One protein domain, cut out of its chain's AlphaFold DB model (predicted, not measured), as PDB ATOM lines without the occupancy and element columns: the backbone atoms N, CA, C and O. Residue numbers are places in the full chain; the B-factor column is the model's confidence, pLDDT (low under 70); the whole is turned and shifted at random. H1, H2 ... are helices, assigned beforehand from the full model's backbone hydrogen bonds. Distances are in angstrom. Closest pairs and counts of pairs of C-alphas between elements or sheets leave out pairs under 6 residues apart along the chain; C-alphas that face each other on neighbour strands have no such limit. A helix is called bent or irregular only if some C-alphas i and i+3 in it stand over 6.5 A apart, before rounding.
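What this domain is: This is residues 1074 to 1175, 1200 to 1237 and 1246 to 1286 of the 1301 residues of the protein "RNA-dependent RNA polymerase" of Sporothrix schenckii (strain ATCC 58251 / de Perez 2211183) (UniProt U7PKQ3). Two groups of helices meet near the middle of the model: at one end H1, the arm H5a and H6 lie side by side as an up-and-down bundle, and at the other H2 and H4 run side by side in opposite directions with short H3 packed on both. The far end of H6, residues 1274 to 1286, sticks out beyond the bundle, and residues 1229 to 1237, mostly of the arm H5b, stick out in another direction. The printed part has 181 residues with six named helices, H1 to H6 in order, and no named strand; the class is all helix. It is loose, with a radius of gyration of the C-alphas of 20.3 A and spans of 69 by 51 by 30 A.

How they stand to each other: H1, residues 1074 to 1088, is in the bundle with H5a, residues 1203 to 1218, and H6, residues 1254 to 1286, each running against the one before. H1 and H5a touch, closest at the C-alphas of Cys 1085 and Leu 1211, 7.1 A, at a shallow tilt of 16 degrees. H5a touches H6, closest at the C-alphas of Thr 1218 and Trp 1255, 5.0 A, at a shallow tilt of 22 degrees. H2, residues 1093 to 1117, touches H5a with residues 1093 to 1104 alone, closest at the C-alphas of Trp 1093 and Glu 1212, 4.2 A, at a steep tilt of 55 degrees. H2 and H4, residues 1145 to 1169, touch and run opposite ways at a shallow tilt of 15 degrees, with the C-alphas of Tyr 1107 and Ile 1165 closest, 6.6 A. H3, residues 1128 to 1132, touches H4, closest at the C-alphas of Val 1131 and Tyr 1158, 6.5 A. H4 touches H6, closest at the C-alphas of Thr 1166 and Ala 1261, 6.0 A, at a steep tilt of 48 degrees. H1 and H4 are apart. Every O i to N i+4 pair is within hydrogen-bond range in H1, H3, H5a, H6 and H5b, residues 1221 to 1236; in H2 it is 18 of 21 and in H4 20 of 21.

Where its parts are: H1 begins at C-alpha 1074 (-40.208, -8.851, 11.952). H2, 34.9 A long, has a kink of 40 degrees near residue 1100 and is irregular, C-alphas 1095 and 1098 being 7.5 A apart. H4 is 36.1 A long. H5, residues 1203 to 1236, was assigned as one helix by its hydrogen bonds but is bent, C-alphas 1218 and 1221 being 6.9 A apart; its arms H5a and H5b stand at a steep tilt of 44 degrees. H6, 47.8 A, ends at C-alpha 1286 (-38.397, 21.530, 46.831).

The domain as a whole: The C-alphas of Asn 1237 and Leu 1286 are the farthest apart, 70.7 A. Residues 1176 to 1199 and 1238 to 1245 are not printed, with gaps of 16.4 A and 19.3 A between C-alphas. The link from H3 to H4 is long. The mean pLDDT of the printed part is 80.1; among the residues under 70 are 1224 to 1237 and 1279 to 1286.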
ATOM      1  N   TYR A1074     -38.815  -9.108  11.590       89.77
ATOM      2  CA  TYR A1074     -40.208  -8.851  11.952       89.77
ATOM      3  C   TYR A1074     -40.644  -9.535  13.259       89.77
ATOM      4  O   TYR A1074     -41.277  -8.899  14.098       89.77
ATOM      5  N   ASP A1075     -40.317 -10.816  13.453       90.33
ATOM      6  CA  ASP A1075     -40.716 -11.563  14.650       90.33
ATOM      7  C   ASP A1075     -39.954 -11.080  15.889       90.33
ATOM      8  O   ASP A1075     -40.573 -10.868  16.932       90.33
ATOM      9  N   ALA A1076     -38.651 -10.818  15.755       90.07
ATOM     10  CA  ALA A1076     -37.836 -10.257  16.831       90.07
ATOM     11  C   ALA A1076     -38.283  -8.832  17.213       90.07
ATOM     12  O   ALA A1076     -38.366  -8.492  18.394       90.07
ATOM     13  N   PHE A1077     -38.638  -8.004  16.222       92.30
ATOM     14  CA  PHE A1077     -39.204  -6.676  16.462       92.30
ATOM     15  C   PHE A1077     -40.540  -6.752  17.207       92.30
ATOM     16  O   PHE A1077     -40.761  -5.980  18.137       92.30
ATOM     17  N   LEU A1078     -41.429  -7.674  16.822       92.32
ATOM     18  CA  LEU A1078     -42.714  -7.867  17.495       92.32
ATOM     19  C   LEU A1078     -42.551  -8.309  18.950       92.32
ATOM     20  O   LEU A1078     -43.277  -7.817  19.810       92.32
ATOM     21  N   GLU A1079     -41.625  -9.229  19.226       92.00
ATOM     22  CA  GLU A1079     -41.336  -9.681  20.589       92.00
ATOM     23  C   GLU A1079     -40.862  -8.515  21.465       92.00
ATOM     24  O   GLU A1079     -41.442  -8.263  22.522       92.00
ATOM     25  N   TRP A1080     -39.889  -7.740  20.974       93.63
ATOM     26  CA  TRP A1080     -39.413  -6.536  21.654       93.63
ATOM     27  C   TRP A1080     -40.537  -5.514  21.874       93.63
ATOM     28  O   TRP A1080     -40.759  -5.066  22.997       93.63
ATOM     29  N   ALA A1081     -41.287  -5.171  20.823       92.54
ATOM     30  CA  ALA A1081     -42.339  -4.161  20.898       92.54
ATOM     31  C   ALA A1081     -43.457  -4.563  21.871       92.54
ATOM     32  O   ALA A1081     -43.985  -3.716  22.589       92.54
ATOM     33  N   THR A1082     -43.798  -5.853  21.921       93.50
ATOM     34  CA  THR A1082     -44.796  -6.387  22.857       93.50
ATOM     35  C   THR A1082     -44.315  -6.268  24.290       93.50
ATOM     36  O   THR A1082     -45.054  -5.765  25.131       93.50
ATOM     37  N   HIS A1083     -43.063  -6.647  24.550       92.96
ATOM     38  CA  HIS A1083     -42.467  -6.521  25.873       92.96
ATOM     39  C   HIS A1083     -42.457  -5.064  26.364       92.96
ATOM     40  O   HIS A1083     -42.877  -4.786  27.486       92.96
ATOM     41  N   GLU A1084     -42.058  -4.115  25.513       91.39
ATOM     42  CA  GLU A1084     -42.076  -2.683  25.844       91.39
ATOM     43  C   GLU A1084     -43.496  -2.163  26.124       91.39
ATOM     44  O   GLU A1084     -43.713  -1.403  27.071       91.39
ATOM     45  N   CYS A1085     -44.491  -2.594  25.342       90.80
ATOM     46  CA  CYS A1085     -45.886  -2.215  25.577       90.80
ATOM     47  C   CYS A1085     -46.415  -2.777  26.905       90.80
ATOM     48  O   CYS A1085     -47.065  -2.051  27.662       90.80
ATOM     49  N   GLU A1086     -46.104  -4.035  27.226       91.97
ATOM     50  CA  GLU A1086     -46.478  -4.677  28.492       91.97
ATOM     51  C   GLU A1086     -45.848  -3.970  29.701       91.97
ATOM     52  O   GLU A1086     -46.545  -3.715  30.685       91.97
ATOM     53  N   LEU A1087     -44.571  -3.576  29.613       90.03
ATOM     54  CA  LEU A1087     -43.881  -2.813  30.663       90.03
ATOM     55  C   LEU A1087     -44.557  -1.466  30.960       90.03
ATOM     56  O   LEU A1087     -44.570  -1.011  32.108       90.03
ATOM     57  N   LEU A1088     -45.138  -0.827  29.945       89.33
ATOM     58  CA  LEU A1088     -45.852   0.441  30.094       89.33
ATOM     59  C   LEU A1088     -47.301   0.268  30.586       89.33
ATOM     60  O   LEU A1088     -47.882   1.244  31.081       89.33
ATOM     61  N   GLY A1089     -47.843  -0.955  30.524       86.75
ATOM     62  CA  GLY A1089     -49.207  -1.326  30.919       86.75
ATOM     63  C   GLY A1089     -50.199  -1.485  29.756       86.75
ATOM     64  O   GLY A1089     -51.398  -1.580  30.002       86.75
ATOM     65  N   GLY A1090     -49.729  -1.493  28.505       84.56
ATOM     66  CA  GLY A1090     -50.549  -1.599  27.294       84.56
ATOM     67  C   GLY A1090     -50.841  -3.045  26.893       84.56
ATOM     68  O   GLY A1090     -50.282  -3.546  25.918       84.56
ATOM     69  N   THR A1091     -51.690  -3.741  27.652       86.09
ATOM     70  CA  THR A1091     -51.998  -5.165  27.420       86.09
ATOM     71  C   THR A1091     -53.258  -5.419  26.587       86.09
ATOM     72  O   THR A1091     -53.538  -6.573  26.283       86.09
ATOM     73  N   ASN A1092     -54.038  -4.394  26.223       89.53
ATOM     74  CA  ASN A1092     -55.330  -4.557  25.536       89.53
ATOM     75  C   ASN A1092     -55.262  -4.352  24.014       89.53
ATOM     76  O   ASN A1092     -56.293  -4.142  23.370       89.53
ATOM     77  N   TRP A1093     -54.077  -4.440  23.404       91.06
ATOM     78  CA  TRP A1093     -53.901  -4.202  21.968       91.06
ATOM     79  C   TRP A1093     -54.780  -5.098  21.081       91.06
ATOM     80  O   TRP A1093     -55.259  -4.645  20.045       91.06
ATOM     81  N   GLN A1094     -55.094  -6.329  21.502       91.69
ATOM     82  CA  GLN A1094     -55.967  -7.247  20.755       91.69
ATOM     83  C   GLN A1094     -57.395  -6.701  20.588       91.69
ATOM     84  O   GLN A1094     -58.082  -7.035  19.626       91.69
ATOM     85  N   GLN A1095     -57.861  -5.830  21.491       91.23
ATOM     86  CA  GLN A1095     -59.172  -5.179  21.355       91.23
ATOM     87  C   GLN A1095     -59.184  -4.125  20.234       91.23
ATOM     88  O   GLN A1095     -60.251  -3.690  19.803       91.23
ATOM     89  N   ARG A1096     -58.007  -3.716  19.744       91.18
ATOM     90  CA  ARG A1096     -57.821  -2.714  18.684       91.18
ATOM     91  C   ARG A1096     -57.615  -3.354  17.299       91.18
ATOM     92  O   ARG A1096     -57.501  -2.625  16.316       91.18
ATOM     93  N   THR A1097     -57.608  -4.687  17.188       91.24
ATOM     94  CA  THR A1097     -57.384  -5.425  15.928       91.24
ATOM     95  C   THR A1097     -58.333  -4.998  14.800       91.24
ATOM     96  O   THR A1097     -57.886  -4.749  13.681       91.24
ATOM     97  N   ASP A1098     -59.630  -4.837  15.077       88.84
ATOM     98  CA  ASP A1098     -60.604  -4.421  14.056       88.84
ATOM     99  C   ASP A1098     -60.319  -3.017  13.501       88.84
ATOM    100  O   ASP A1098     -60.522  -2.754  12.313       88.84
ATOM    101  N   GLU A1099     -59.861  -2.101  14.354       90.46
ATOM    102  CA  GLU A1099     -59.452  -0.749  13.964       90.46
ATOM    103  C   GLU A1099     -58.158  -0.798  13.142       90.46
ATOM    104  O   GLU A1099     -58.088  -0.215  12.057       90.46
ATOM    105  N   ALA A1100     -57.184  -1.594  13.585       92.07
ATOM    106  CA  ALA A1100     -55.932  -1.828  12.878       92.07
ATOM    107  C   ALA A1100     -56.139  -2.402  11.464       92.07
ATOM    108  O   ALA A1100     -55.498  -1.941  10.516       92.07
ATOM    109  N   LEU A1101     -57.062  -3.353  11.290       90.09
ATOM    110  CA  LEU A1101     -57.402  -3.924   9.982       90.09
ATOM    111  C   LEU A1101     -58.055  -2.898   9.044       90.09
ATOM    112  O   LEU A1101     -57.802  -2.924   7.838       90.09
ATOM    113  N   ARG A1102     -58.847  -1.951   9.569       89.45
ATOM    114  CA  ARG A1102     -59.418  -0.854   8.761       89.45
ATOM    115  C   ARG A1102     -58.343   0.124   8.293       89.45
ATOM    116  O   ARG A1102     -58.369   0.524   7.129       89.45
ATOM    117  N   ILE A1103     -57.395   0.468   9.168       92.10
ATOM    118  CA  ILE A1103     -56.234   1.307   8.826       92.10
ATOM    119  C   ILE A1103     -55.369   0.630   7.769       92.10
ATOM    120  O   ILE A1103     -55.051   1.246   6.749       92.10
ATOM    121  N   ARG A1104     -55.068  -0.657   7.958       91.89
ATOM    122  CA  ARG A1104     -54.330  -1.448   6.978       91.89
ATOM    123  C   ARG A1104     -55.028  -1.476   5.627       91.89
ATOM    124  O   ARG A1104     -54.397  -1.169   4.624       91.89
ATOM    125  N   SER A1105     -56.327  -1.768   5.598       88.50
ATOM    126  CA  SER A1105     -57.102  -1.785   4.355       88.50
ATOM    127  C   SER A1105     -57.071  -0.432   3.632       88.50
ATOM    128  O   SER A1105     -56.944  -0.399   2.412       88.50
ATOM    129  N   ALA A1106     -57.145   0.692   4.357       89.52
ATOM    130  CA  ALA A1106     -57.037   2.022   3.754       89.52
ATOM    131  C   ALA A1106     -55.645   2.288   3.147       89.52
ATOM    132  O   ALA A1106     -55.554   2.877   2.066       89.52
ATOM    133  N   TYR A1107     -54.575   1.835   3.809       93.00
ATOM    134  CA  TYR A1107     -53.213   1.902   3.273       93.00
ATOM    135  C   TYR A1107     -53.051   1.016   2.034       93.00
ATOM    136  O   TYR A1107     -52.615   1.507   0.997       93.00
ATOM    137  N   GLU A1108     -53.449  -0.258   2.121       91.13
ATOM    138  CA  GLU A1108     -53.355  -1.231   1.026       91.13
ATOM    139  C   GLU A1108     -54.036  -0.707  -0.239       91.13
ATOM    140  O   GLU A1108     -53.425  -0.657  -1.303       91.13
ATOM    141  N   ASP A1109     -55.268  -0.216  -0.104       86.58
ATOM    142  CA  ASP A1109     -56.028   0.339  -1.223       86.58
ATOM    143  C   ASP A1109     -55.360   1.558  -1.859       86.58
ATOM    144  O   ASP A1109     -55.383   1.712  -3.082       86.58
ATOM    145  N   SER A1110     -54.769   2.426  -1.036       89.67
ATOM    146  CA  SER A1110     -54.094   3.631  -1.522       89.67
ATOM    147  C   SER A1110     -52.835   3.260  -2.295       89.67
ATOM    148  O   SER A1110     -52.649   3.737  -3.408       89.67
ATOM    149  N   ILE A1111     -52.019   2.345  -1.760       92.36
ATOM    150  CA  ILE A1111     -50.804   1.869  -2.430       92.36
ATOM    151  C   ILE A1111     -51.139   1.154  -3.741       92.36
ATOM    152  O   ILE A1111     -50.539   1.474  -4.767       92.36
ATOM    153  N   LEU A1112     -52.125   0.250  -3.746       88.86
ATOM    154  CA  LEU A1112     -52.575  -0.431  -4.965       88.86
ATOM    155  C   LEU A1112     -53.068   0.571  -6.013       88.86
ATOM    156  O   LEU A1112     -52.704   0.479  -7.183       88.86
ATOM    157  N   THR A1113     -53.837   1.576  -5.603       86.15
ATOM    158  CA  THR A1113     -54.313   2.626  -6.513       86.15
ATOM    159  C   THR A1113     -53.152   3.432  -7.091       86.15
ATOM    160  O   THR A1113     -53.065   3.588  -8.311       86.15
ATOM    161  N   THR A1114     -52.188   3.837  -6.260       89.72
ATOM    162  CA  THR A1114     -50.961   4.511  -6.703       89.72
ATOM    163  C   THR A1114     -50.147   3.653  -7.684       89.72
ATOM    164  O   THR A1114     -49.617   4.182  -8.665       89.72
ATOM    165  N   MET A1115     -50.081   2.329  -7.486       89.77
ATOM    166  CA  MET A1115     -49.379   1.410  -8.393       89.77
ATOM    167  C   MET A1115     -49.946   1.441  -9.824       89.77
ATOM    168  O   MET A1115     -49.187   1.357 -10.795       89.77
ATOM    169  N   TYR A1116     -51.261   1.596  -9.983       84.61
ATOM    170  CA  TYR A1116     -51.887   1.741 -11.300       84.61
ATOM    171  C   TYR A1116     -51.781   3.172 -11.841       84.61
ATOM    172  O   TYR A1116     -51.392   3.359 -12.995       84.61
ATOM    173  N   GLU A1117     -52.070   4.189 -11.023       83.15
ATOM    174  CA  GLU A1117     -52.094   5.599 -11.452       83.15
ATOM    175  C   GLU A1117     -50.736   6.077 -11.996       83.15
ATOM    176  O   GLU A1117     -50.657   6.784 -13.010       83.15
ATOM    177  N   PHE A1118     -49.640   5.641 -11.367       86.02
ATOM    178  CA  PHE A1118     -48.289   6.045 -11.756       86.02
ATOM    179  C   PHE A1118     -47.661   5.173 -12.837       86.02
ATOM    180  O   PHE A1118     -46.634   5.572 -13.409       86.02
ATOM    181  N   SER A1119     -48.290   4.053 -13.196       80.14
ATOM    182  CA  SER A1119     -47.794   3.206 -14.271       80.14
ATOM    183  C   SER A1119     -47.826   3.907 -15.626       80.14
ATOM    184  O   SER A1119     -48.761   4.630 -15.980       80.14
ATOM    185  N   GLU A1120     -46.765   3.709 -16.411       68.41
ATOM    186  CA  GLU A1120     -46.730   4.138 -17.811       68.41
ATOM    187  C   GLU A1120     -47.660   3.292 -18.689       68.41
ATOM    188  O   GLU A1120     -48.033   3.738 -19.771       68.41
ATOM    189  N   HIS A1121     -48.056   2.113 -18.205       65.50
ATOM    190  CA  HIS A1121     -48.910   1.173 -18.904       65.50
ATOM    191  C   HIS A1121     -50.312   1.147 -18.274       65.50
ATOM    192  O   HIS A1121     -50.423   1.018 -17.056       65.50
ATOM    193  N   PRO A1122     -51.395   1.201 -19.067       56.36
ATOM    194  CA  PRO A1122     -52.760   1.298 -18.539       56.36
ATOM    195  C   PRO A1122     -53.228   0.067 -17.743       56.36
ATOM    196  O   PRO A1122     -54.206   0.162 -17.011       56.36
ATOM    197  N   THR A1123     -52.565  -1.081 -17.904       62.01
ATOM    198  CA  THR A1123     -52.976  -2.368 -17.302       62.01
ATOM    199  C   THR A1123     -51.863  -3.104 -16.553       62.01
ATOM    200  O   THR A1123     -52.132  -4.125 -15.932       62.01
ATOM    201  N   LEU A1124     -50.615  -2.616 -16.594       70.86
ATOM    202  CA  LEU A1124     -49.505  -3.234 -15.856       70.86
ATOM    203  C   LEU A1124     -49.096  -2.274 -14.741       70.86
ATOM    204  O   LEU A1124     -48.457  -1.276 -15.064       70.86
ATOM    205  N   PRO A1125     -49.461  -2.507 -13.474       80.24
ATOM    206  CA  PRO A1125     -49.092  -1.611 -12.383       80.24
ATOM    207  C   PRO A1125     -47.572  -1.591 -12.150       80.24
ATOM    208  O   PRO A1125     -46.872  -2.557 -12.465       80.24
ATOM    209  N   ILE A1126     -47.057  -0.498 -11.578       86.88
ATOM    210  CA  ILE A1126     -45.716  -0.518 -10.969       86.88
ATOM    211  C   ILE A1126     -45.746  -1.370  -9.698       86.88
ATOM    212  O   ILE A1126     -46.806  -1.654  -9.150       86.88
ATOM    213  N   THR A1127     -44.586  -1.800  -9.223       88.15
ATOM    214  CA  THR A1127     -44.490  -2.613  -8.007       88.15
ATOM    215  C   THR A1127     -44.704  -1.775  -6.745       88.15
ATOM    216  O   THR A1127     -44.391  -0.585  -6.712       88.15
ATOM    217  N   GLU A1128     -45.165  -2.408  -5.663       91.73
ATOM    218  CA  GLU A1128     -45.220  -1.784  -4.333       91.73
ATOM    219  C   GLU A1128     -43.859  -1.196  -3.930       91.73
ATOM    220  O   GLU A1128     -43.779  -0.089  -3.403       91.73
ATOM    221  N   LEU A1129     -42.781  -1.926  -4.226       90.54
ATOM    222  CA  LEU A1129     -41.408  -1.501  -3.982       90.54
ATOM    223  C   LEU A1129     -41.114  -0.135  -4.620       90.54
ATOM    224  O   LEU A1129     -40.530   0.724  -3.968       90.54
ATOM    225  N   GLU A1130     -41.534   0.077  -5.871       92.11
ATOM    226  CA  GLU A1130     -41.357   1.347  -6.586       92.11
ATOM    227  C   GLU A1130     -42.154   2.493  -5.954       92.11
ATOM    228  O   GLU A1130     -41.646   3.617  -5.893       92.11
ATOM    229  N   VAL A1131     -43.368   2.211  -5.463       94.27
ATOM    230  CA  VAL A1131     -44.190   3.178  -4.718       94.27
ATOM    231  C   VAL A1131     -43.507   3.558  -3.407       94.27
ATOM    232  O   VAL A1131     -43.287   4.741  -3.160       94.27
ATOM    233  N   PHE A1132     -43.089   2.566  -2.618       94.13
ATOM    234  CA  PHE A1132     -42.461   2.752  -1.310       94.13
ATOM    235  C   PHE A1132     -41.162   3.567  -1.379       94.13
ATOM    236  O   PHE A1132     -40.929   4.452  -0.559       94.13
ATOM    237  N   ILE A1133     -40.310   3.311  -2.378       91.52
ATOM    238  CA  ILE A1133     -39.066   4.081  -2.578       91.52
ATOM    239  C   ILE A1133     -39.285   5.393  -3.359       91.52
ATOM    240  O   ILE A1133     -38.326   6.129  -3.623       91.52
ATOM    241  N   GLY A1134     -40.512   5.666  -3.816       91.42
ATOM    242  CA  GLY A1134     -40.852   6.833  -4.631       91.42
ATOM    243  C   GLY A1134     -40.083   6.909  -5.956       91.42
ATOM    244  O   GLY A1134     -39.679   7.995  -6.379       91.42
ATOM    245  N   THR A1135     -39.768   5.771  -6.588       88.82
ATOM    246  CA  THR A1135     -38.975   5.717  -7.830       88.82
ATOM    247  C   THR A1135     -39.415   4.575  -8.745       88.82
ATOM    248  O   THR A1135     -39.297   3.415  -8.379       88.82
ATOM    249  N   ILE A1136     -39.775   4.905  -9.991       86.52
ATOM    250  CA  ILE A1136     -40.071   3.933 -11.061       86.52
ATOM    251  C   ILE A1136     -38.768   3.339 -11.626       86.52
ATOM    252  O   ILE A1136     -37.919   4.067 -12.149       86.52
ATOM    253  N   VAL A1137     -38.575   2.028 -11.570       79.21
ATOM    254  CA  VAL A1137     -37.333   1.359 -11.978       79.21
ATOM    255  C   VAL A1137     -37.330   1.094 -13.487       79.21
ATOM    256  O   VAL A1137     -38.189   0.414 -14.039       79.21
ATOM    257  N   ASN A1138     -36.307   1.591 -14.192       74.48
ATOM    258  CA  ASN A1138     -36.110   1.250 -15.603       74.48
ATOM    259  C   ASN A1138     -35.369  -0.088 -15.742       74.48
ATOM    260  O   ASN A1138     -34.227  -0.222 -15.291       74.48
ATOM    261  N   LYS A1139     -35.965  -1.038 -16.474       66.54
ATOM    262  CA  LYS A1139     -35.365  -2.346 -16.769       66.54
ATOM    263  C   LYS A1139     -33.989  -2.248 -17.444       66.54
ATOM    264  O   LYS A1139     -33.121  -3.043 -17.133       66.54
ATOM    265  N   THR A1140     -33.742  -1.270 -18.322       62.17
ATOM    266  CA  THR A1140     -32.529  -1.215 -19.183       62.17
ATOM    267  C   THR A1140     -31.437  -0.239 -18.719       62.17
ATOM    268  O   THR A1140     -30.502   0.061 -19.467       62.17
ATOM    269  N   GLY A1141     -31.534   0.286 -17.493       65.69
ATOM    270  CA  GLY A1141     -30.535   1.193 -16.927       65.69
ATOM    271  C   GLY A1141     -31.159   2.269 -16.046       65.69
ATOM    272  O   GLY A1141     -31.767   1.978 -15.023       65.69
ATOM    273  N   SER A1142     -30.974   3.532 -16.425       66.10
ATOM    274  CA  SER A1142     -31.477   4.691 -15.671       66.10
ATOM    275  C   SER A1142     -32.826   5.174 -16.203       66.10
ATOM    276  O   SER A1142     -33.151   4.977 -17.374       66.10
ATOM    277  N   GLN A1143     -33.602   5.834 -15.343       75.43
ATOM    278  CA  GLN A1143     -34.930   6.349 -15.676       75.43
ATOM    279  C   GLN A1143     -34.942   7.220 -16.938       75.43
ATOM    280  O   GLN A1143     -34.017   8.007 -17.194       75.43
ATOM    281  N   THR A1144     -36.023   7.107 -17.709       73.11
ATOM    282  CA  THR A1144     -36.353   8.095 -18.743       73.11
ATOM    283  C   THR A1144     -36.703   9.443 -18.096       73.11
ATOM    284  O   THR A1144     -36.938   9.530 -16.888       73.11
ATOM    285  N   LEU A1145     -36.736  10.526 -18.884       68.83
ATOM    286  CA  LEU A1145     -37.151  11.846 -18.382       68.83
ATOM    287  C   LEU A1145     -38.560  11.783 -17.767       68.83
ATOM    288  O   LEU A1145     -38.774  12.278 -16.666       68.83
ATOM    289  N   ARG A1146     -39.479  11.090 -18.445       70.96
ATOM    290  CA  ARG A1146     -40.856  10.881 -17.998       70.96
ATOM    291  C   ARG A1146     -40.941  10.080 -16.701       70.96
ATOM    292  O   ARG A1146     -41.626  10.512 -15.779       70.96
ATOM    293  N   GLN A1147     -40.214   8.966 -16.601       80.90
ATOM    294  CA  GLN A1147     -40.162   8.155 -15.379       80.90
ATOM    295  C   GLN A1147     -39.628   8.959 -14.196       80.90
ATOM    296  O   GLN A1147     -40.158   8.853 -13.094       80.90
ATOM    297  N   ARG A1148     -38.617   9.807 -14.418       81.17
ATOM    298  CA  ARG A1148     -38.069  10.688 -13.382       81.17
ATOM    299  C   ARG A1148     -39.091  11.724 -12.915       81.17
ATOM    300  O   ARG A1148     -39.227  11.928 -11.713       81.17
ATOM    301  N   ASP A1149     -39.790  12.373 -13.843       78.20
ATOM    302  CA  ASP A1149     -40.792  13.391 -13.507       78.20
ATOM    303  C   ASP A1149     -41.994  12.762 -12.782       78.20
ATOM    304  O   ASP A1149     -42.458  13.304 -11.780       78.20
ATOM    305  N   ARG A1150     -42.434  11.569 -13.205       83.94
ATOM    306  CA  ARG A1150     -43.444  10.780 -12.482       83.94
ATOM    307  C   ARG A1150     -42.964  10.297 -11.118       83.94
ATOM    308  O   ARG A1150     -43.743  10.321 -10.182       83.94
ATOM    309  N   SER A1151     -41.693   9.924 -10.979       89.63
ATOM    310  CA  SER A1151     -41.134   9.483  -9.692       89.63
ATOM    311  C   SER A1151     -41.126  10.586  -8.640       89.63
ATOM    312  O   SER A1151     -41.300  10.301  -7.466       89.63
ATOM    313  N   ARG A1152     -40.962  11.854  -9.044       84.81
ATOM    314  CA  ARG A1152     -41.110  12.985  -8.112       84.81
ATOM    315  C   ARG A1152     -42.524  13.031  -7.538       84.81
ATOM    316  O   ARG A1152     -42.680  12.980  -6.331       84.81
ATOM    317  N   LYS A1153     -43.527  13.006  -8.420       85.87
ATOM    318  CA  LYS A1153     -44.943  12.973  -8.033       85.87
ATOM    319  C   LYS A1153     -45.301  11.720  -7.220       85.87
ATOM    320  O   LYS A1153     -46.095  11.809  -6.298       85.87
ATOM    321  N   LEU A1154     -44.696  10.575  -7.544       92.07
ATOM    322  CA  LEU A1154     -44.893   9.313  -6.828       92.07
ATOM    323  C   LEU A1154     -44.374   9.396  -5.392       92.07
ATOM    324  O   LEU A1154     -45.028   8.902  -4.482       92.07
ATOM    325  N   ARG A1155     -43.210  10.026  -5.191       90.90
ATOM    326  CA  ARG A1155     -42.679  10.269  -3.851       90.90
ATOM    327  C   ARG A1155     -43.617  11.166  -3.057       90.90
ATOM    328  O   ARG A1155     -44.001  10.780  -1.967       90.90
ATOM    329  N   ASP A1156     -44.022  12.301  -3.623       87.01
ATOM    330  CA  ASP A1156     -44.938  13.229  -2.950       87.01
ATOM    331  C   ASP A1156     -46.251  12.528  -2.550       87.01
ATOM    332  O   ASP A1156     -46.756  12.719  -1.444       87.01
ATOM    333  N   GLU A1157     -46.771  11.659  -3.423       90.03
ATOM    334  CA  GLU A1157     -47.979  10.878  -3.159       90.03
ATOM    335  C   GLU A1157     -47.777   9.813  -2.072       90.03
ATOM    336  O   GLU A1157     -48.604   9.690  -1.168       90.03
ATOM    337  N   TYR A1158     -46.665   9.075  -2.102       93.67
ATOM    338  CA  TYR A1158     -46.343   8.110  -1.052       93.67
ATOM    339  C   TYR A1158     -46.149   8.790   0.311       93.67
ATOM    340  O   TYR A1158     -46.674   8.303   1.316       93.67
ATOM    341  N   GLU A1159     -45.447   9.927   0.354       90.58
ATOM    342  CA  GLU A1159     -45.251  10.704   1.582       90.58
ATOM    343  C   GLU A1159     -46.589  11.210   2.134       90.58
ATOM    344  O   GLU A1159     -46.823  11.151   3.343       90.58
ATOM    345  N   ARG A1160     -47.521  11.624   1.264       88.47
ATOM    346  CA  ARG A1160     -48.884  12.014   1.649       88.47
ATOM    347  C   ARG A1160     -49.672  10.849   2.250       88.47
ATOM    348  O   ARG A1160     -50.206  10.987   3.353       88.47
ATOM    349  N   ILE A1161     -49.746   9.716   1.546       91.54
ATOM    350  CA  ILE A1161     -50.461   8.511   2.003       91.54
ATOM    351  C   ILE A1161     -49.897   8.063   3.352       91.54
ATOM    352  O   ILE A1161     -50.641   7.856   4.311       91.54
ATOM    353  N   SER A1162     -48.574   7.967   3.444       92.65
ATOM    354  CA  SER A1162     -47.884   7.484   4.635       92.65
ATOM    355  C   SER A1162     -48.008   8.440   5.817       92.65
ATOM    356  O   SER A1162     -48.206   7.979   6.940       92.65
ATOM    357  N   SER A1163     -47.959   9.757   5.588       89.34
ATOM    358  CA  SER A1163     -48.192  10.765   6.634       89.34
ATOM    359  C   SER A1163     -49.597  10.639   7.212       89.34
ATOM    360  O   SER A1163     -49.765  10.583   8.429       89.34
ATOM    361  N   TRP A1164     -50.605  10.531   6.341       89.98
ATOM    362  CA  TRP A1164     -51.991  10.387   6.768       89.98
ATOM    363  C   TRP A1164     -52.217   9.087   7.542       89.98
ATOM    364  O   TRP A1164     -52.769   9.111   8.639       89.98
ATOM    365  N   ILE A1165     -51.753   7.954   7.009       93.56
ATOM    366  CA  ILE A1165     -51.894   6.654   7.673       93.56
ATOM    367  C   ILE A1165     -51.160   6.650   9.018       93.56
ATOM    368  O   ILE A1165     -51.724   6.198  10.009       93.56
ATOM    369  N   THR A1166     -49.964   7.237   9.098       91.79
ATOM    370  CA  THR A1166     -49.237   7.388  10.370       91.79
ATOM    371  C   THR A1166     -50.035   8.213  11.384       91.79
ATOM    372  O   THR A1166     -50.054   7.864  12.561       91.79
ATOM    373  N   ALA A1167     -50.736   9.267  10.950       89.59
ATOM    374  CA  ALA A1167     -51.611  10.061  11.815       89.59
ATOM    375  C   ALA A1167     -52.868   9.297  12.273       89.59
ATOM    376  O   ALA A1167     -53.357   9.546  13.369       89.59
ATOM    377  N   GLN A1168     -53.373   8.343  11.479       91.45
ATOM    378  CA  GLN A1168     -54.460   7.451  11.908       91.45
ATOM    379  C   GLN A1168     -53.985   6.389  12.907       91.45
ATOM    380  O   GLN A1168     -54.746   5.996  13.783       91.45
ATOM    381  N   ILE A1169     -52.730   5.943  12.802       92.06
ATOM    382  CA  ILE A1169     -52.114   5.033  13.783       92.06
ATOM    383  C   ILE A1169     -51.785   5.782  15.088       92.06
ATOM    384  O   ILE A1169     -51.922   5.218  16.171       92.06
ATOM    385  N   ARG A1170     -51.395   7.064  14.991       89.66
ATOM    386  CA  ARG A1170     -51.103   7.966  16.121       89.66
ATOM    387  C   ARG A1170     -52.057   9.170  16.165       89.66
ATOM    388  O   ARG A1170     -51.619  10.294  15.880       89.66
ATOM    389  N   PRO A1171     -53.340   8.986  16.518       80.68
ATOM    390  CA  PRO A1171     -54.264  10.104  16.645       80.68
ATOM    391  C   PRO A1171     -53.801  11.030  17.782       80.68
ATOM    392  O   PRO A1171     -53.781  10.631  18.942       80.68
ATOM    393  N   HIS A1172     -53.400  12.261  17.456       64.17
ATOM    394  CA  HIS A1172     -53.151  13.304  18.460       64.17
ATOM    395  C   HIS A1172     -54.499  13.898  18.886       64.17
ATOM    396  O   HIS A1172     -55.426  13.970  18.067       64.17
ATOM    397  N   GLY A1173     -54.627  14.325  20.149       47.51
ATOM    398  CA  GLY A1173     -55.788  15.088  20.608       47.51
ATOM    399  C   GLY A1173     -56.005  16.281  19.674       47.51
ATOM    400  O   GLY A1173     -55.159  17.159  19.576       47.51
ATOM    401  N   ARG A1174     -57.091  16.269  18.892       30.31
ATOM    402  CA  ARG A1174     -57.320  17.225  17.795       30.31
ATOM    403  C   ARG A1174     -57.295  18.678  18.295       30.31
ATOM    404  O   ARG A1174     -58.311  19.168  18.783       30.31
ATOM    405  N   THR A1175     -56.218  19.417  18.039       27.75
ATOM    406  CA  THR A1175     -56.317  20.853  17.741       27.75
ATOM    407  C   THR A1175     -56.390  21.013  16.225       27.75
ATOM    408  O   THR A1175     -55.503  20.573  15.504       27.75
ATOM    409  N   GLY A1200     -53.580  17.036  31.897       51.39
ATOM    410  CA  GLY A1200     -53.361  16.667  33.303       51.39
ATOM    411  C   GLY A1200     -53.212  15.147  33.542       51.39
ATOM    412  O   GLY A1200     -52.930  14.364  32.646       51.39
ATOM    413  N   ARG A1201     -53.454  14.666  34.769       52.01
ATOM    414  CA  ARG A1201     -53.199  13.262  35.197       52.01
ATOM    415  C   ARG A1201     -53.740  12.104  34.309       52.01
ATOM    416  O   ARG A1201     -53.412  10.961  34.608       52.01
ATOM    417  N   ASP A1202     -54.532  12.364  33.268       67.80
ATOM    418  CA  ASP A1202     -55.123  11.381  32.343       67.80
ATOM    419  C   ASP A1202     -54.345  11.163  31.018       67.80
ATOM    420  O   ASP A1202     -54.661  10.232  30.275       67.80
ATOM    421  N   TRP A1203     -53.296  11.947  30.717       78.27
ATOM    422  CA  TRP A1203     -52.537  11.830  29.453       78.27
ATOM    423  C   TRP A1203     -52.007  10.407  29.211       78.27
ATOM    424  O   TRP A1203     -52.133   9.842  28.122       78.27
ATOM    425  N   ARG A1204     -51.477   9.767  30.262       79.38
ATOM    426  CA  ARG A1204     -50.852   8.441  30.171       79.38
ATOM    427  C   ARG A1204     -51.824   7.373  29.670       79.38
ATOM    428  O   ARG A1204     -51.432   6.543  28.853       79.38
ATOM    429  N   SER A1205     -53.072   7.387  30.137       80.54
ATOM    430  CA  SER A1205     -54.090   6.420  29.710       80.54
ATOM    431  C   SER A1205     -54.471   6.604  28.242       80.54
ATOM    432  O   SER A1205     -54.627   5.621  27.519       80.54
ATOM    433  N   GLN A1206     -54.547   7.851  27.777       84.34
ATOM    434  CA  GLN A1206     -54.825   8.164  26.375       84.34
ATOM    435  C   GLN A1206     -53.675   7.715  25.465       84.34
ATOM    436  O   GLN A1206     -53.911   7.051  24.455       84.34
ATOM    437  N   ARG A1207     -52.420   7.983  25.849       87.60
ATOM    438  CA  ARG A1207     -51.241   7.542  25.084       87.60
ATOM    439  C   ARG A1207     -51.051   6.028  25.094       87.60
ATOM    440  O   ARG A1207     -50.659   5.461  24.079       87.60
ATOM    441  N   LEU A1208     -51.393   5.347  26.191       88.83
ATOM    442  CA  LEU A1208     -51.403   3.880  26.242       88.83
ATOM    443  C   LEU A1208     -52.375   3.281  25.217       88.83
ATOM    444  O   LEU A1208     -52.003   2.345  24.517       88.83
ATOM    445  N   ALA A1209     -53.570   3.856  25.055       89.13
ATOM    446  CA  ALA A1209     -54.526   3.401  24.041       89.13
ATOM    447  C   ALA A1209     -54.011   3.601  22.598       89.13
ATOM    448  O   ALA A1209     -54.304   2.795  21.706       89.13
ATOM    449  N   VAL A1210     -53.226   4.660  22.359       91.54
ATOM    450  CA  VAL A1210     -52.535   4.896  21.079       91.54
ATOM    451  C   VAL A1210     -51.421   3.871  20.864       91.54
ATOM    452  O   VAL A1210     -51.315   3.301  19.779       91.54
ATOM    453  N   LEU A1211     -50.622   3.586  21.895       92.79
ATOM    454  CA  LEU A1211     -49.567   2.575  21.844       92.79
ATOM    455  C   LEU A1211     -50.133   1.175  21.551       92.79
ATOM    456  O   LEU A1211     -49.612   0.461  20.694       92.79
ATOM    457  N   GLU A1212     -51.243   0.811  22.195       94.31
ATOM    458  CA  GLU A1212     -51.973  -0.435  21.943       94.31
ATOM    459  C   GLU A1212     -52.468  -0.534  20.491       94.31
ATOM    460  O   GLU A1212     -52.351  -1.591  19.868       94.31
ATOM    461  N   LEU A1213     -52.969   0.563  19.909       94.60
ATOM    462  CA  LEU A1213     -53.335   0.605  18.489       94.60
ATOM    463  C   LEU A1213     -52.107   0.441  17.578       94.60
ATOM    464  O   LEU A1213     -52.163  -0.322  16.613       94.60
ATOM    465  N   CYS A1214     -50.988   1.101  17.892       94.48
ATOM    466  CA  CYS A1214     -49.735   0.954  17.147       94.48
ATOM    467  C   CYS A1214     -49.264  -0.511  17.123       94.48
ATOM    468  O   CYS A1214     -48.869  -1.031  16.071       94.48
ATOM    469  N   LEU A1215     -49.340  -1.194  18.270       95.24
ATOM    470  CA  LEU A1215     -48.982  -2.605  18.393       95.24
ATOM    471  C   LEU A1215     -49.934  -3.493  17.581       95.24
ATOM    472  O   LEU A1215     -49.467  -4.319  16.794       95.24
ATOM    473  N   ALA A1216     -51.248  -3.264  17.667       94.88
ATOM    474  CA  ALA A1216     -52.246  -3.983  16.871       94.88
ATOM    475  C   ALA A1216     -52.024  -3.821  15.354       94.88
ATOM    476  O   ALA A1216     -52.044  -4.801  14.606       94.88
ATOM    477  N   CYS A1217     -51.721  -2.604  14.883       94.98
ATOM    478  CA  CYS A1217     -51.358  -2.352  13.485       94.98
ATOM    479  C   CYS A1217     -50.115  -3.149  13.065       94.98
ATOM    480  O   CYS A1217     -50.104  -3.735  11.981       94.98
ATOM    481  N   THR A1218     -49.101  -3.236  13.928       93.70
ATOM    482  CA  THR A1218     -47.866  -3.992  13.656       93.70
ATOM    483  C   THR A1218     -48.128  -5.509  13.592       93.70
ATOM    484  O   THR A1218     -47.572  -6.208  12.736       93.70
ATOM    485  N   TYR A1219     -49.035  -6.023  14.432       93.19
ATOM    486  CA  TYR A1219     -49.456  -7.433  14.446       93.19
ATOM    487  C   TYR A1219     -50.384  -7.843  13.297       93.19
ATOM    488  O   TYR A1219     -50.432  -9.028  12.952       93.19
ATOM    489  N   SER A1220     -51.085  -6.889  12.677       86.75
ATOM    490  CA  SER A1220     -52.107  -7.152  11.651       86.75
ATOM    491  C   SER A1220     -51.623  -8.058  10.506       86.75
ATOM    492  O   SER A1220     -52.383  -8.882   9.999       86.75
ATOM    493  N   GLN A1221     -50.348  -7.969  10.107       82.42
ATOM    494  CA  GLN A1221     -49.749  -8.836   9.082       82.42
ATOM    495  C   GLN A1221     -49.661 -10.310   9.508       82.42
ATOM    496  O   GLN A1221     -49.850 -11.211   8.686       82.42
ATOM    497  N   LYS A1222     -49.390 -10.582  10.788       82.11
ATOM    498  CA  LYS A1222     -49.307 -11.939  11.344       82.11
ATOM    499  C   LYS A1222     -50.694 -12.552  11.541       82.11
ATOM    500  O   LYS A1222     -50.863 -13.745  11.289       82.11
ATOM    501  N   GLU A1223     -51.678 -11.754  11.947       73.33
ATOM    502  CA  GLU A1223     -53.076 -12.189  12.078       73.33
ATOM    503  C   GLU A1223     -53.699 -12.538  10.724       73.33
ATOM    504  O   GLU A1223     -54.318 -13.588  10.578       73.33
ATOM    505  N   ASP A1224     -53.430 -11.742   9.693       69.04
ATOM    506  CA  ASP A1224     -53.927 -11.988   8.338       69.04
ATOM    507  C   ASP A1224     -53.332 -13.271   7.708       69.04
ATOM    508  O   ASP A1224     -54.023 -14.028   7.022       69.04
ATOM    509  N   LYS A1225     -52.066 -13.600   8.023       67.56
ATOM    510  CA  LYS A1225     -51.448 -14.900   7.680       67.56
ATOM    511  C   LYS A1225     -52.054 -16.082   8.452       67.56
ATOM    512  O   LYS A1225     -52.023 -17.206   7.945       67.56
ATOM    513  N   LYS A1226     -52.558 -15.874   9.677       62.53
ATOM    514  CA  LYS A1226     -53.283 -16.913  10.436       62.53
ATOM    515  C   LYS A1226     -54.657 -17.161   9.820       62.53
ATOM    516  O   LYS A1226     -54.942 -18.309   9.492       62.53
ATOM    517  N   ASN A1227     -55.419 -16.096   9.561       57.03
ATOM    518  CA  ASN A1227     -56.722 -16.179   8.896       57.03
ATOM    519  C   ASN A1227     -56.606 -16.875   7.533       57.03
ATOM    520  O   ASN A1227     -57.416 -17.733   7.226       57.03
ATOM    521  N   GLU A1228     -55.536 -16.635   6.764       54.70
ATOM    522  CA  GLU A1228     -55.306 -17.348   5.499       54.70
ATOM    523  C   GLU A1228     -55.055 -18.859   5.675       54.70
ATOM    524  O   GLU A1228     -55.480 -19.667   4.847       54.70
ATOM    525  N   LYS A1229     -54.344 -19.283   6.730       54.28
ATOM    526  CA  LYS A1229     -54.160 -20.720   7.020       54.28
ATOM    527  C   LYS A1229     -55.484 -21.381   7.398       54.28
ATOM    528  O   LYS A1229     -55.674 -22.551   7.057       54.28
ATOM    529  N   ASP A1230     -56.363 -20.648   8.071       48.87
ATOM    530  CA  ASP A1230     -57.701 -21.111   8.424       48.87
ATOM    531  C   ASP A1230     -58.631 -21.117   7.198       48.87
ATOM    532  O   ASP A1230     -59.246 -22.150   6.939       48.87
ATOM    533  N   ASP A1231     -58.597 -20.082   6.351       49.43
ATOM    534  CA  ASP A1231     -59.332 -19.998   5.078       49.43
ATOM    535  C   ASP A1231     -58.925 -21.125   4.111       49.43
ATOM    536  O   ASP A1231     -59.772 -21.826   3.554       49.43
ATOM    537  N   ARG A1232     -57.618 -21.395   3.963       50.15
ATOM    538  CA  ARG A1232     -57.110 -22.528   3.162       50.15
ATOM    539  C   ARG A1232     -57.483 -23.887   3.765       50.15
ATOM    540  O   ARG A1232     -57.598 -24.874   3.033       50.15
ATOM    541  N   ARG A1233     -57.639 -23.981   5.092       45.60
ATOM    542  CA  ARG A1233     -58.153 -25.189   5.762       45.60
ATOM    543  C   ARG A1233     -59.646 -25.372   5.490       45.60
ATOM    544  O   ARG A1233     -60.052 -26.504   5.239       45.60
ATOM    545  N   THR A1234     -60.440 -24.303   5.480       45.00
ATOM    546  CA  THR A1234     -61.863 -24.347   5.104       45.00
ATOM    547  C   THR A1234     -62.076 -24.623   3.615       45.00
ATOM    548  O   THR A1234     -62.945 -25.429   3.283       45.00
ATOM    549  N   GLU A1235     -61.227 -24.095   2.724       39.34
ATOM    550  CA  GLU A1235     -61.230 -24.433   1.290       39.34
ATOM    551  C   GLU A1235     -60.902 -25.914   1.052       39.34
ATOM    552  O   GLU A1235     -61.595 -26.588   0.292       39.34
ATOM    553  N   ARG A1236     -59.891 -26.468   1.745       42.32
ATOM    554  CA  ARG A1236     -59.593 -27.916   1.689       42.32
ATOM    555  C   ARG A1236     -60.740 -28.782   2.206       42.32
ATOM    556  O   ARG A1236     -60.868 -29.921   1.764       42.32
ATOM    557  N   ASN A1237     -61.562 -28.250   3.107       37.29
ATOM    558  CA  ASN A1237     -62.739 -28.927   3.647       37.29
ATOM    559  C   ASN A1237     -64.034 -28.615   2.868       37.29
ATOM    560  O   ASN A1237     -65.107 -29.035   3.294       37.29
ATOM    561  N   LYS A1246     -57.272 -12.356  -4.139       35.94
ATOM    562  CA  LYS A1246     -56.894 -11.683  -2.874       35.94
ATOM    563  C   LYS A1246     -55.403 -11.836  -2.528       35.94
ATOM    564  O   LYS A1246     -54.826 -10.947  -1.908       35.94
ATOM    565  N   ASN A1247     -54.746 -12.915  -2.962       36.02
ATOM    566  CA  ASN A1247     -53.358 -13.207  -2.582       36.02
ATOM    567  C   ASN A1247     -52.276 -12.461  -3.383       36.02
ATOM    568  O   ASN A1247     -51.112 -12.461  -2.955       36.02
ATOM    569  N   ASN A1248     -52.631 -11.851  -4.520       45.12
ATOM    570  CA  ASN A1248     -51.698 -11.080  -5.353       45.12
ATOM    571  C   ASN A1248     -51.688  -9.576  -5.025       45.12
ATOM    572  O   ASN A1248     -50.739  -8.896  -5.397       45.12
ATOM    573  N   ASN A1249     -52.682  -9.085  -4.276       58.16
ATOM    574  CA  ASN A1249     -52.869  -7.656  -3.987       58.16
ATOM    575  C   ASN A1249     -52.481  -7.244  -2.551       58.16
ATOM    576  O   ASN A1249     -52.766  -6.124  -2.141       58.16
ATOM    577  N   ARG A1250     -51.859  -8.119  -1.749       71.91
ATOM    578  CA  ARG A1250     -51.441  -7.752  -0.383       71.91
ATOM    579  C   ARG A1250     -50.159  -6.919  -0.402       71.91
ATOM    580  O   ARG A1250     -49.183  -7.319  -1.031       71.91
ATOM    581  N   VAL A1251     -50.175  -5.817   0.345       86.25
ATOM    582  CA  VAL A1251     -49.074  -4.849   0.461       86.25
ATOM    583  C   VAL A1251     -48.207  -5.217   1.669       86.25
ATOM    584  O   VAL A1251     -48.703  -5.344   2.788       86.25
ATOM    585  N   GLU A1252     -46.914  -5.417   1.450       88.83
ATOM    586  CA  GLU A1252     -45.950  -5.925   2.436       88.83
ATOM    587  C   GLU A1252     -45.370  -4.834   3.352       88.83
ATOM    588  O   GLU A1252     -44.818  -5.138   4.404       88.83
ATOM    589  N   SER A1253     -45.488  -3.560   2.985       92.45
ATOM    590  CA  SER A1253     -44.872  -2.419   3.675       92.45
ATOM    591  C   SER A1253     -45.680  -1.854   4.841       92.45
ATOM    592  O   SER A1253     -45.139  -1.061   5.612       92.45
ATOM    593  N   PHE A1254     -46.952  -2.233   5.011       94.96
ATOM    594  CA  PHE A1254     -47.815  -1.633   6.041       94.96
ATOM    595  C   PHE A1254     -47.231  -1.772   7.452       94.96
ATOM    596  O   PHE A1254     -47.256  -0.826   8.240       94.96
ATOM    597  N   TRP A1255     -46.663  -2.937   7.771       93.22
ATOM    598  CA  TRP A1255     -46.101  -3.174   9.097       93.22
ATOM    599  C   TRP A1255     -44.913  -2.246   9.396       93.22
ATOM    600  O   TRP A1255     -44.703  -1.921  10.555       93.22
ATOM    601  N   LEU A1256     -44.181  -1.760   8.382       93.93
ATOM    602  CA  LEU A1256     -43.102  -0.778   8.557       93.93
ATOM    603  C   LEU A1256     -43.641   0.602   8.930       93.93
ATOM    604  O   LEU A1256     -43.044   1.297   9.757       93.93
ATOM    605  N   VAL A1257     -44.779   0.988   8.347       94.32
ATOM    606  CA  VAL A1257     -45.506   2.210   8.717       94.32
ATOM    607  C   VAL A1257     -45.951   2.110  10.178       94.32
ATOM    608  O   VAL A1257     -45.681   3.011  10.972       94.32
ATOM    609  N   ALA A1258     -46.550   0.977  10.555       95.31
ATOM    610  CA  ALA A1258     -47.003   0.712  11.918       95.31
ATOM    611  C   ALA A1258     -45.852   0.633  12.934       95.31
ATOM    612  O   ALA A1258     -45.917   1.275  13.979       95.31
ATOM    613  N   ALA A1259     -44.770  -0.072  12.605       93.97
ATOM    614  CA  ALA A1259     -43.573  -0.176  13.433       93.97
ATOM    615  C   ALA A1259     -42.946   1.199  13.677       93.97
ATOM    616  O   ALA A1259     -42.589   1.538  14.802       93.97
ATOM    617  N   SER A1260     -42.854   2.030  12.637       92.71
ATOM    618  CA  SER A1260     -42.289   3.370  12.790       92.71
ATOM    619  C   SER A1260     -43.193   4.291  13.617       92.71
ATOM    620  O   SER A1260     -42.697   5.092  14.411       92.71
ATOM    621  N   ALA A1261     -44.516   4.157  13.486       92.78
ATOM    622  CA  ALA A1261     -45.481   4.839  14.344       92.78
ATOM    623  C   ALA A1261     -45.351   4.396  15.816       92.78
ATOM    624  O   ALA A1261     -45.266   5.244  16.703       92.78
ATOM    625  N   LEU A1262     -45.229   3.090  16.066       93.88
ATOM    626  CA  LEU A1262     -45.021   2.514  17.396       93.88
ATOM    627  C   LEU A1262     -43.763   3.067  18.069       93.88
ATOM    628  O   LEU A1262     -43.814   3.483  19.222       93.88
ATOM    629  N   ILE A1263     -42.641   3.132  17.348       91.03
ATOM    630  CA  ILE A1263     -41.378   3.660  17.889       91.03
ATOM    631  C   ILE A1263     -41.527   5.122  18.296       91.03
ATOM    632  O   ILE A1263     -41.078   5.508  19.373       91.03
ATOM    633  N   ARG A1264     -42.171   5.939  17.455       89.70
ATOM    634  CA  ARG A1264     -42.434   7.349  17.777       89.70
ATOM    635  C   ARG A1264     -43.299   7.482  19.027       89.70
ATOM    636  O   ARG A1264     -43.070   8.383  19.825       89.70
ATOM    637  N   GLU A1265     -44.267   6.589  19.198       91.55
ATOM    638  CA  GLU A1265     -45.132   6.573  20.374       91.55
ATOM    639  C   GLU A1265     -44.394   6.169  21.652       91.55
ATOM    640  O   GLU A1265     -44.526   6.834  22.678       91.55
ATOM    641  N   LEU A1266     -43.548   5.141  21.578       89.69
ATOM    642  CA  LEU A1266     -42.674   4.759  22.683       89.69
ATOM    643  C   LEU A1266     -41.704   5.886  23.051       89.69
ATOM    644  O   LEU A1266     -41.517   6.158  24.234       89.69
ATOM    645  N   GLU A1267     -41.084   6.550  22.071       87.08
ATOM    646  CA  GLU A1267     -40.198   7.699  22.319       87.08
ATOM    647  C   GLU A1267     -40.943   8.824  23.057       87.08
ATOM    648  O   GLU A1267     -40.408   9.369  24.024       87.08
ATOM    649  N   PHE A1268     -42.183   9.120  22.654       85.67
ATOM    650  CA  PHE A1268     -43.040  10.122  23.293       85.67
ATOM    651  C   PHE A1268     -43.361   9.771  24.753       85.67
ATOM    652  O   PHE A1268     -43.107  10.567  25.658       85.67
ATOM    653  N   ILE A1269     -43.855   8.555  25.010       86.69
ATOM    654  CA  ILE A1269     -44.218   8.112  26.366       86.69
ATOM    655  C   ILE A1269     -42.989   8.101  27.279       86.69
ATOM    656  O   ILE A1269     -43.060   8.567  28.416       86.69
ATOM    657  N   HIS A1270     -41.841   7.622  26.793       85.07
ATOM    658  CA  HIS A1270     -40.603   7.627  27.570       85.07
ATOM    659  C   HIS A1270     -40.128   9.041  27.922       85.07
ATOM    660  O   HIS A1270     -39.623   9.240  29.027       85.07
ATOM    661  N   ARG A1271     -40.286  10.021  27.021       81.26
ATOM    662  CA  ARG A1271     -40.007  11.434  27.324       81.26
ATOM    663  C   ARG A1271     -40.940  11.963  28.409       81.26
ATOM    664  O   ARG A1271     -40.446  12.489  29.399       81.26
ATOM    665  N   GLY A1272     -42.246  11.722  28.287       79.95
ATOM    666  CA  GLY A1272     -43.228  12.127  29.297       79.95
ATOM    667  C   GLY A1272     -42.983  11.499  30.672       79.95
ATOM    668  O   GLY A1272     -43.087  12.171  31.690       79.95
ATOM    669  N   LEU A1273     -42.575  10.226  30.727       80.57
ATOM    670  CA  LEU A1273     -42.221   9.560  31.987       80.57
ATOM    671  C   LEU A1273     -40.952  10.128  32.632       80.57
ATOM    672  O   LEU A1273     -40.870  10.171  33.859       80.57
ATOM    673  N   ARG A1274     -39.962  10.538  31.828       77.35
ATOM    674  CA  ARG A1274     -38.771  11.235  32.338       77.35
ATOM    675  C   ARG A1274     -39.143  12.606  32.878       77.35
ATOM    676  O   ARG A1274     -38.762  12.904  33.997       77.35
ATOM    677  N   PHE A1275     -39.960  13.362  32.146       74.69
ATOM    678  CA  PHE A1275     -40.482  14.642  32.611       74.69
ATOM    679  C   PHE A1275     -41.254  14.499  33.931       74.69
ATOM    680  O   PHE A1275     -40.967  15.208  34.885       74.69
ATOM    681  N   ASP A1276     -42.156  13.519  34.048       71.49
ATOM    682  CA  ASP A1276     -42.865  13.213  35.301       71.49
ATOM    683  C   ASP A1276     -41.904  12.843  36.446       71.49
ATOM    684  O   ASP A1276     -42.164  13.160  37.609       71.49
ATOM    685  N   ALA A1277     -40.821  12.118  36.149       70.19
ATOM    686  CA  ALA A1277     -39.821  11.730  37.137       70.19
ATOM    687  C   ALA A1277     -38.979  12.928  37.595       70.19
ATOM    688  O   ALA A1277     -38.808  13.097  38.802       70.19
ATOM    689  N   ASP A1278     -38.530  13.764  36.661       70.23
ATOM    690  CA  ASP A1278     -37.787  14.996  36.922       70.23
ATOM    691  C   ASP A1278     -38.667  15.984  37.696       70.23
ATOM    692  O   ASP A1278     -38.264  16.453  38.753       70.23
ATOM    693  N   LEU A1279     -39.930  16.174  37.294       63.04
ATOM    694  CA  LEU A1279     -40.907  16.988  38.019       63.04
ATOM    695  C   LEU A1279     -41.131  16.457  39.442       63.04
ATOM    696  O   LEU A1279     -41.152  17.224  40.401       63.04
ATOM    697  N   ARG A1280     -41.272  15.135  39.625       61.66
ATOM    698  CA  ARG A1280     -41.373  14.531  40.968       61.66
ATOM    699  C   ARG A1280     -40.097  14.719  41.773       61.66
ATOM    700  O   ARG A1280     -40.191  14.901  42.985       61.66
ATOM    701  N   GLN A1281     -38.929  14.645  41.143       64.46
ATOM    702  CA  GLN A1281     -37.641  14.826  41.797       64.46
ATOM    703  C   GLN A1281     -37.429  16.291  42.190       64.46
ATOM    704  O   GLN A1281     -37.017  16.539  43.318       64.46
ATOM    705  N   ASP A1282     -37.805  17.243  41.342       63.37
ATOM    706  CA  ASP A1282     -37.800  18.679  41.619       63.37
ATOM    707  C   ASP A1282     -38.810  19.027  42.712       63.37
ATOM    708  O   ASP A1282     -38.468  19.715  43.674       63.37
ATOM    709  N   MET A1283     -40.028  18.473  42.661       58.41
ATOM    710  CA  MET A1283     -41.009  18.599  43.745       58.41
ATOM    711  C   MET A1283     -40.500  17.970  45.050       58.41
ATOM    712  O   MET A1283     -40.713  18.528  46.129       58.41
ATOM    713  N   ALA A1284     -39.800  16.835  44.983       56.82
ATOM    714  CA  ALA A1284     -39.195  16.197  46.147       56.82
ATOM    715  C   ALA A1284     -38.026  17.026  46.708       56.82
ATOM    716  O   ALA A1284     -37.942  17.186  47.927       56.82
ATOM    717  N   GLN A1285     -37.171  17.609  45.860       51.83
ATOM    718  CA  GLN A1285     -36.078  18.504  46.258       51.83
ATOM    719  C   GLN A1285     -36.605  19.817  46.848       51.83
ATOM    720  O   GLN A1285     -36.121  20.248  47.897       51.83
ATOM    721  N   LEU A1286     -37.659  20.395  46.264       52.70
ATOM    722  CA  LEU A1286     -38.397  21.530  46.831       52.70
ATOM    723  C   LEU A1286     -39.000  21.178  48.200       52.70
ATOM    724  O   LEU A1286     -38.985  22.010  49.108       52.70
TER     725      LEU A1286